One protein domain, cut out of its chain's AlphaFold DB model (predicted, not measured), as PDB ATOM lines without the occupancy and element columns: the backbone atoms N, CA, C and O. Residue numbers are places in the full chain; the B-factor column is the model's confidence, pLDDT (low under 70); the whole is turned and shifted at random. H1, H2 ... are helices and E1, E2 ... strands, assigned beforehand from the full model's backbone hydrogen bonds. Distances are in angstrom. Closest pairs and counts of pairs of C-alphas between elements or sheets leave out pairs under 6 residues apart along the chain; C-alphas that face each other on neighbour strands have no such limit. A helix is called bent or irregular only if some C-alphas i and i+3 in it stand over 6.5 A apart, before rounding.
ATOM      1  N   ASN A   6      51.004 112.711 122.911       90.25
ATOM      2  CA  ASN A   6      51.602 112.088 121.727       90.25
ATOM      3  C   ASN A   6      52.465 113.086 120.946       90.25
ATOM      4  O   ASN A   6      53.592 112.761 120.571       90.25
ATOM      5  N   GLU A   7      51.975 114.311 120.756       90.38
ATOM      6  CA  GLU A   7      52.742 115.400 120.142       90.38
ATOM      7  C   GLU A   7      53.965 115.757 120.999       90.38
ATOM      8  O   GLU A   7      55.049 116.011 120.475       90.38
ATOM      9  N   MET A   8      53.842 115.707 122.330       91.25
ATOM     10  CA  MET A   8      54.960 115.966 123.235       91.25
ATOM     11  C   MET A   8      56.049 114.887 123.148       91.25
ATOM     12  O   MET A   8      57.239 115.215 123.136       91.25
ATOM     13  N   ILE A   9      55.665 113.613 123.037       93.25
ATOM     14  CA  ILE A   9      56.598 112.497 122.815       93.25
ATOM     15  C   ILE A   9      57.323 112.656 121.473       93.25
ATOM     16  O   ILE A   9      58.542 112.452 121.396       93.25
ATOM     17  N   GLU A  10      56.603 113.042 120.420       94.06
ATOM     18  CA  GLU A  10      57.188 113.263 119.099       94.06
ATOM     19  C   GLU A  10      58.196 114.420 119.119       94.06
ATOM     20  O   GLU A  10      59.341 114.246 118.690       94.06
ATOM     21  N   ILE A  11      57.833 115.556 119.722       92.69
ATOM     22  CA  ILE A  11      58.722 116.714 119.888       92.69
ATOM     23  C   ILE A  11      59.988 116.325 120.663       92.69
ATOM     24  O   ILE A  11      61.102 116.637 120.235       92.69
ATOM     25  N   GLN A  12      59.858 115.601 121.780       92.62
ATOM     26  CA  GLN A  12      61.014 115.146 122.562       92.62
ATOM     27  C   GLN A  12      61.920 114.198 121.768       92.62
ATOM     28  O   GLN A  12      63.149 114.269 121.872       92.62
ATOM     29  N   THR A  13      61.327 113.321 120.956       94.94
ATOM     30  CA  THR A  13      62.075 112.393 120.105       94.94
ATOM     31  C   THR A  13      62.852 113.150 119.032       94.94
ATOM     32  O   THR A  13      64.054 112.921 118.878       94.94
ATOM     33  N   GLN A  14      62.215 114.104 118.349       93.44
ATOM     34  CA  GLN A  14      62.882 114.933 117.345       93.44
ATOM     35  C   GLN A  14      64.008 115.774 117.961       93.44
ATOM     36  O   GLN A  14      65.117 115.788 117.426       93.44
ATOM     37  N   LEU A  15      63.791 116.384 119.131       94.44
ATOM     38  CA  LEU A  15      64.834 117.128 119.851       94.44
ATOM     39  C   LEU A  15      66.040 116.246 120.198       94.44
ATOM     40  O   LEU A  15      67.187 116.670 120.046       94.44
ATOM     41  N   ARG A  16      65.808 114.998 120.622       94.44
ATOM     42  CA  ARG A  16      66.894 114.044 120.899       94.44
ATOM     43  C   ARG A  16      67.690 113.712 119.636       94.44
ATOM     44  O   ARG A  16      68.918 113.649 119.700       94.44
ATOM     45  N   LEU A  17      67.013 113.516 118.504       93.38
ATOM     46  CA  LEU A  17      67.663 113.242 117.220       93.38
ATOM     47  C   LEU A  17      68.511 114.431 116.757       93.38
ATOM     48  O   LEU A  17      69.675 114.240 116.402       93.38
ATOM     49  N   VAL A  18      67.971 115.651 116.836       90.62
ATOM     50  CA  VAL A  18      68.694 116.884 116.487       90.62
ATOM     51  C   VAL A  18      69.926 117.066 117.375       90.62
ATOM     52  O   VAL A  18      71.019 117.296 116.861       90.62
ATOM     53  N   ASN A  19      69.794 116.873 118.690       89.94
ATOM     54  CA  ASN A  19      70.928 116.952 119.614       89.94
ATOM     55  C   ASN A  19      72.012 115.909 119.298       89.94
ATOM     56  O   ASN A  19      73.202 116.222 119.339       89.94
ATOM     57  N   ASN A  20      71.624 114.680 118.943       91.69
ATOM     58  CA  ASN A  20      72.580 113.643 118.549       91.69
ATOM     59  C   ASN A  20      73.318 114.005 117.252       91.69
ATOM     60  O   ASN A  20      74.536 113.844 117.172       91.69
ATOM     61  N   ALA A  21      72.594 114.515 116.251       85.56
ATOM     62  CA  ALA A  21      73.177 114.961 114.991       85.56
ATOM     63  C   ALA A  21      74.155 116.125 115.209       85.56
ATOM     64  O   ALA A  21      75.276 116.087 114.706       85.56
ATOM     65  N   TYR A  22      73.773 117.108 116.029       87.31
ATOM     66  CA  TYR A  22      74.630 118.236 116.391       87.31
ATOM     67  C   TYR A  22      75.910 117.788 117.110       87.31
ATOM     68  O   TYR A  22      77.005 118.264 116.807       87.31
ATOM     69  N   PHE A  23      75.802 116.826 118.029       90.81
ATOM     70  CA  PHE A  23      76.964 116.254 118.706       90.81
ATOM     71  C   PHE A  23      77.928 115.566 117.724       90.81
ATOM     72  O   PHE A  23      79.130 115.834 117.754       90.81
ATOM     73  N   LYS A  24      77.409 114.735 116.810       86.50
ATOM     74  CA  LYS A  24      78.216 114.068 115.771       86.50
ATOM     75  C   LYS A  24      78.878 115.062 114.822       86.50
ATOM     76  O   LYS A  24      80.054 114.903 114.503       86.50
ATOM     77  N   PHE A  25      78.152 116.100 114.412       88.25
ATOM     78  CA  PHE A  25      78.695 117.169 113.581       88.25
ATOM     79  C   PHE A  25      79.880 117.865 114.263       88.25
ATOM     80  O   PHE A  25      80.925 118.050 113.645       88.25
ATOM     81  N   ASN A  26      79.765 118.188 115.554       80.69
ATOM     82  CA  ASN A  26      80.867 118.810 116.288       80.69
ATOM     83  C   ASN A  26      82.084 117.888 116.442       80.69
ATOM     84  O   ASN A  26      83.208 118.375 116.351       80.69
ATOM     85  N   GLN A  27      81.886 116.574 116.619       83.19
ATOM     86  CA  GLN A  27      83.000 115.618 116.585       83.19
ATOM     87  C   GLN A  27      83.704 115.621 115.227       83.19
ATOM     88  O   GLN A  27      84.926 115.713 115.173       83.19
ATOM     89  N   GLN A  28      82.946 115.564 114.128       81.69
ATOM     90  CA  GLN A  28      83.518 115.610 112.780       81.69
ATOM     91  C   GLN A  28      84.272 116.916 112.528       81.69
ATOM     92  O   GLN A  28      85.377 116.887 111.996       81.69
ATOM     93  N   ARG A  29      83.723 118.051 112.972       80.75
ATOM     94  CA  ARG A  29      84.391 119.351 112.861       80.75
ATOM     95  C   ARG A  29      85.733 119.372 113.597       80.75
ATOM     96  O   ARG A  29      86.703 119.871 113.042       80.75
ATOM     97  N   ALA A  30      85.802 118.810 114.803       78.56
ATOM     98  CA  ALA A  30      87.054 118.721 115.556       78.56
ATOM     99  C   ALA A  30      88.097 117.834 114.848       78.56
ATOM    100  O   ALA A  30      89.272 118.181 114.813       78.56
ATOM    101  N   ILE A  31      87.666 116.721 114.240       80.75
ATOM    102  CA  ILE A  31      88.554 115.852 113.450       80.75
ATOM    103  C   ILE A  31      89.128 116.610 112.249       80.75
ATOM    104  O   ILE A  31      90.327 116.533 112.004       80.75
ATOM    105  N   VAL A  32      88.292 117.355 111.519       77.38
ATOM    106  CA  VAL A  32      88.743 118.157 110.370       77.38
ATOM    107  C   VAL A  32      89.772 119.200 110.800       77.38
ATOM    108  O   VAL A  32      90.810 119.303 110.164       77.38
ATOM    109  N   GLN A  33      89.539 119.898 111.913       72.88
ATOM    110  CA  GLN A  33      90.493 120.877 112.447       72.88
ATOM    111  C   GLN A  33      91.843 120.245 112.806       72.88
ATOM    112  O   GLN A  33      92.885 120.814 112.496       72.88
ATOM    113  N   ASN A  34      91.838 119.053 113.410       77.44
ATOM    114  CA  ASN A  34      93.080 118.347 113.720       77.44
ATOM    115  C   ASN A  34      93.825 117.911 112.445       77.44
ATOM    116  O   ASN A  34      95.038 118.053 112.356       77.44
ATOM    117  N   LEU A  35      93.101 117.431 111.430       76.75
ATOM    118  CA  LEU A  35      93.697 117.081 110.137       76.75
ATOM    119  C   LEU A  35      94.268 118.303 109.409       76.75
ATOM    120  O   LEU A  35      95.301 118.188 108.758       76.75
ATOM    121  N   GLU A  36      93.620 119.465 109.515       73.06
ATOM    122  CA  GLU A  36      94.144 120.724 108.982       73.06
ATOM    123  C   GLU A  36      95.460 121.111 109.670       73.06
ATOM    124  O   GLU A  36      96.420 121.458 108.984       73.06
ATOM    125  N   GLU A  37      95.544 121.002 110.998       76.00
ATOM    126  CA  GLU A  37      96.772 121.286 111.752       76.00
ATOM    127  C   GLU A  37      97.902 120.304 111.409       76.00
ATOM    128  O   GLU A  37      99.020 120.722 111.101       76.00
ATOM    129  N   GLU A  38      97.615 118.999 111.392       73.06
ATOM    130  CA  GLU A  38      98.580 117.968 110.994       73.06
ATOM    131  C   GLU A  38      99.076 118.187 109.562       73.06
ATOM    132  O   GLU A  38     100.275 118.072 109.294       73.06
ATOM    133  N   PHE A  39      98.173 118.553 108.649       78.94
ATOM    134  CA  PHE A  39      98.529 118.863 107.273       78.94
ATOM    135  C   PHE A  39      99.465 120.073 107.190       78.94
ATOM    136  O   PHE A  39     100.478 119.999 106.498       78.94
ATOM    137  N   GLN A  40      99.173 121.162 107.907       70.75
ATOM    138  CA  GLN A  40     100.024 122.356 107.932       70.75
ATOM    139  C   GLN A  40     101.410 122.064 108.519       70.75
ATOM    140  O   GLN A  40     102.424 122.470 107.954       70.75
ATOM    141  N   ASN A  41     101.475 121.300 109.610       76.75
ATOM    142  CA  ASN A  41     102.743 120.909 110.224       76.75
ATOM    143  C   ASN A  41     103.579 120.028 109.283       76.75
ATOM    144  O   ASN A  41     104.776 120.262 109.102       76.75
ATOM    145  N   TYR A  42     102.946 119.045 108.640       74.38
ATOM    146  CA  TYR A  42     103.598 118.201 107.641       74.38
ATOM    147  C   TYR A  42     104.075 119.013 106.430       74.38
ATOM    148  O   TYR A  42     105.185 118.811 105.935       74.38
ATOM    149  N   PHE A  43     103.256 119.962 105.978       73.12
ATOM    150  CA  PHE A  43     103.569 120.856 104.872       73.12
ATOM    151  C   PHE A  43     104.795 121.729 105.167       73.12
ATOM    152  O   PHE A  43     105.733 121.736 104.369       73.12
ATOM    153  N   ASN A  44     104.840 122.379 106.333       69.94
ATOM    154  CA  ASN A  44     105.991 123.178 106.761       69.94
ATOM    155  C   ASN A  44     107.268 122.328 106.833       69.94
ATOM    156  O   ASN A  44     108.304 122.729 106.308       69.94
ATOM    157  N   GLY A  45     107.171 121.102 107.361       72.19
ATOM    158  CA  GLY A  45     108.299 120.169 107.389       72.19
ATOM    159  C   GLY A  45     108.823 119.790 105.995       72.19
ATOM    160  O   GLY A  45     110.033 119.658 105.806       72.19
ATOM    161  N   ILE A  46     107.949 119.652 104.988       69.88
ATOM    162  CA  ILE A  46     108.376 119.413 103.598       69.88
ATOM    163  C   ILE A  46     109.080 120.638 103.012       69.88
ATOM    164  O   ILE A  46     110.095 120.474 102.332       69.88
ATOM    165  N   VAL A  47     108.535 121.839 103.223       66.81
ATOM    166  CA  VAL A  47     109.116 123.090 102.710       66.81
ATOM    167  C   VAL A  47     110.531 123.278 103.264       66.81
ATOM    168  O   VAL A  47     111.464 123.471 102.483       66.81
ATOM    169  N   GLU A  48     110.708 123.108 104.577       68.44
ATOM    170  CA  GLU A  48     112.014 123.170 105.244       68.44
ATOM    171  C   GLU A  48     112.985 122.106 104.703       68.44
ATOM    172  O   GLU A  48     114.119 122.415 104.336       68.44
ATOM    173  N   ALA A  49     112.539 120.849 104.576       63.31
ATOM    174  CA  ALA A  49     113.387 119.745 104.116       63.31
ATOM    175  C   ALA A  49     113.800 119.851 102.638       63.31
ATOM    176  O   ALA A  49     114.848 119.334 102.249       63.31
ATOM    177  N   LYS A  50     112.987 120.501 101.795       64.25
ATOM    178  CA  LYS A  50     113.289 120.704 100.370       64.25
ATOM    179  C   LYS A  50     114.115 121.960 100.087       64.25
ATOM    180  O   LYS A  50     114.376 122.237  98.917       64.25
ATOM    181  N   GLY A  51     114.546 122.691 101.117       55.06
ATOM    182  CA  GLY A  51     115.281 123.945 100.946       55.06
ATOM    183  C   GLY A  51     114.420 125.043 100.322       55.06
ATOM    184  O   GLY A  51     114.944 125.902  99.616       55.06
ATOM    185  N   GLY A  52     113.100 124.978 100.534       56.91
ATOM    186  CA  GLY A  52     112.210 126.082 100.217       56.91
ATOM    187  C   GLY A  52     112.643 127.298 101.022       56.91
ATOM    188  O   GLY A  52     112.905 127.191 102.218       56.91
ATOM    189  N   ASP A  53     112.768 128.433 100.345       58.94
ATOM    190  CA  ASP A  53     113.140 129.692 100.975       58.94
ATOM    191  C   ASP A  53     112.134 130.001 102.092       58.94
ATOM    192  O   ASP A  53     110.944 130.176 101.819       58.94
ATOM    193  N   SER A  54     112.586 129.993 103.351       55.56
ATOM    194  CA  SER A  54     111.711 130.203 104.512       55.56
ATOM    195  C   SER A  54     111.138 131.621 104.555       55.56
ATOM    196  O   SER A  54     110.228 131.892 105.332       55.56
ATOM    197  N   GLU A  55     111.691 132.536 103.752       55.81
ATOM    198  CA  GLU A  55     111.173 133.894 103.566       55.81
ATOM    199  C   GLU A  55     109.898 133.925 102.710       55.81
ATOM    200  O   GLU A  55     109.125 134.882 102.787       55.81
ATOM    201  N   LYS A  56     109.637 132.869 101.931       60.69
ATOM    202  CA  LYS A  56     108.452 132.751 101.082       60.69
ATOM    203  C   LYS A  56     107.333 132.054 101.837       60.69
ATOM    204  O   LYS A  56     107.513 130.987 102.420       60.69
ATOM    205  N   ASN A  57     106.146 132.647 101.803       62.94
ATOM    206  CA  ASN A  57     104.955 132.012 102.346       62.94
ATOM    207  C   ASN A  57     104.455 130.996 101.312       62.94
ATOM    208  O   ASN A  57     104.152 131.371 100.183       62.94
ATOM    209  N   TRP A  58     104.409 129.712 101.651       67.75
ATOM    210  CA  TRP A  58     103.970 128.657 100.732       67.75
ATOM    211  C   TRP A  58     102.527 128.271 101.048       67.75
ATOM    212  O   TRP A  58     102.152 128.169 102.212       67.75
ATOM    213  N   GLN A  59     101.710 128.034 100.021       63.91
ATOM    214  CA  GLN A  59     100.321 127.611 100.192       63.91
ATOM    215  C   GLN A  59     100.009 126.368  99.355       63.91
ATOM    216  O   GLN A  59     100.555 126.163  98.267       63.91
ATOM    217  N   LEU A  60      99.097 125.538  99.862       65.44
ATOM    218  CA  LEU A  60      98.528 124.443  99.090       65.44
ATOM    219  C   LEU A  60      97.431 124.986  98.166       65.44
ATOM    220  O   LEU A  60      96.386 125.443  98.628       65.44
ATOM    221  N   ASP A  61      97.639 124.866  96.860       69.12
ATOM    222  CA  ASP A  61      96.581 125.005  95.866       69.12
ATOM    223  C   ASP A  61      95.745 123.715  95.873       69.12
ATOM    224  O   ASP A  61      96.140 122.689  95.313       69.12
ATOM    225  N   LEU A  62      94.600 123.752  96.561       65.19
ATOM    226  CA  LEU A  62      93.685 122.614  96.692       65.19
ATOM    227  C   LEU A  62      93.025 122.209  95.365       65.19
ATOM    228  O   LEU A  62      92.657 121.043  95.207       65.19
ATOM    229  N   GLU A  63      92.873 123.139  94.422       64.19
ATOM    230  CA  GLU A  63      92.213 122.898  93.137       64.19
ATOM    231  C   GLU A  63      93.117 122.068  92.222       64.19
ATOM    232  O   GLU A  63      92.702 121.035  91.690       64.19
ATOM    233  N   ASN A  64      94.387 122.462  92.128       67.06
ATOM    234  CA  ASN A  64      95.377 121.780  91.293       67.06
ATOM    235  C   ASN A  64      96.243 120.772  92.066       67.06
ATOM    236  O   ASN A  64      97.067 120.082  91.464       67.06
ATOM    237  N   LYS A  65      96.046 120.649  93.384       71.50
ATOM    238  CA  LYS A  65      96.763 119.729  94.288       71.50
ATOM    239  C   LYS A  65      98.280 119.904  94.235       71.50
ATOM    240  O   LYS A  65      99.034 118.929  94.250       71.50
ATOM    241  N   GLN A  66      98.721 121.151  94.162       55.44
ATOM    242  CA  GLN A  66     100.125 121.516  94.033       55.44
ATOM    243  C   GLN A  66     100.528 122.519  95.110       55.44
ATOM    244  O   GLN A  66      99.695 123.201  95.704       55.44
ATOM    245  N   ILE A  67     101.831 122.596  95.356       62.94
ATOM    246  CA  ILE A  67     102.416 123.587  96.254       62.94
ATOM    247  C   ILE A  67     102.798 124.790  95.408       62.94
ATOM    248  O   ILE A  67     103.563 124.649  94.453       62.94
ATOM    249  N   VAL A  68     102.266 125.956  95.757       68.56
ATOM    250  CA  VAL A  68     102.589 127.217  95.089       68.56
ATOM    251  C   VAL A  68     103.088 128.227  96.108       68.56
ATOM    252  O   VAL A  68     102.730 128.190  97.285       68.56
ATOM    253  N   GLU A  69     103.930 129.138  95.646       65.81
ATOM    254  CA  GLU A  69     104.304 130.317  96.413       65.81
ATOM    255  C   GLU A  69     103.060 131.203  96.585       65.81
ATOM    256  O   GLU A  69     102.365 131.507  95.611       65.81
ATOM    257  N   ALA A  70     102.730 131.563  97.826       67.19
ATOM    258  CA  ALA A  70     101.630 132.471  98.103       67.19
ATOM    259  C   ALA A  70     101.994 133.863  97.557       67.19
ATOM    260  O   ALA A  70     103.134 134.300  97.708       67.19
TER     261      ALA A  70
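This is residues 6 to 70 of the 106 residues of an uncharacterized protein of marine metagenome (UniProt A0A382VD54). One long helix, H1, makes the length of a rod, and past its last residue the backbone folds back into a small two-stranded hairpin, E1 and E2, beside residues 39 to 47 of the helix. Residues 6 to 38, which belong to H1, stand free as a long arm. The printed part has 65 residues, with one named helix and two named strands in the order H1, E1, E2; the strands form an antiparallel sheet in the order E1 - E2, and the class is mostly helix. The whole is extended, with a radius of gyration of the C-alphas of 21.1 A and spans of 68 by 20 by 15 A.

H1 covers residues 6 to 49, 64.7 A from first to last C-alpha, and is not bent. It begins at C-alpha 6, at (51.602, 112.088, 121.727), and ends at C-alpha 49, at (113.387, 119.745, 104.116). E1 follows with residues 58 to 61, and its first and last C-alphas are 9.6 A apart. E2 covers residues 66 to 69, 10.0 A from first to last C-alpha, and ends at C-alpha 69, at (104.304, 130.317, 96.413).

In H1 every O i to N i+4 pair is within hydrogen-bond range. H1 comes near the sheet with its residues 39 to 47, which make 9 pairs of C-alphas within 10 A with E1 and 2 with E2. Between H1 and E1 one pair of C-alphas is within 8 A, that of Val 47 and Trp 58, 7.8 A apart. H1 and E2 are apart. E1 and E2 form a hairpin of antiparallel neighbour strands, with 141 degrees between their N-to-C directions. The C-alphas of Trp 58 and Glu 69 face each other at 4.6 A. Across this pair N 59 and O 68 are 2.9 A apart, and N 61 and O 66 are also 2.9 A apart, both within hydrogen-bond range.

The two C-alphas farthest apart are those of Asn 6 and Gly 51, at 68.0 A, while the first and last printed C-alphas, those of Asn 6 and Ala 70, are 59.0 A apart. The printed part has no cut. The link from H1 to E1 is short, with 8 residues, the link from E1 to E2 is tight, with 4, and no link is long. The mean pLDDT of the printed part is 76.1; it is under 70 at 25 residues, namely residue 44, residues 46 to 64 and residues 66 to 70. The mean pLDDT is 82 for H1, 67 for E1 and 63 for E2.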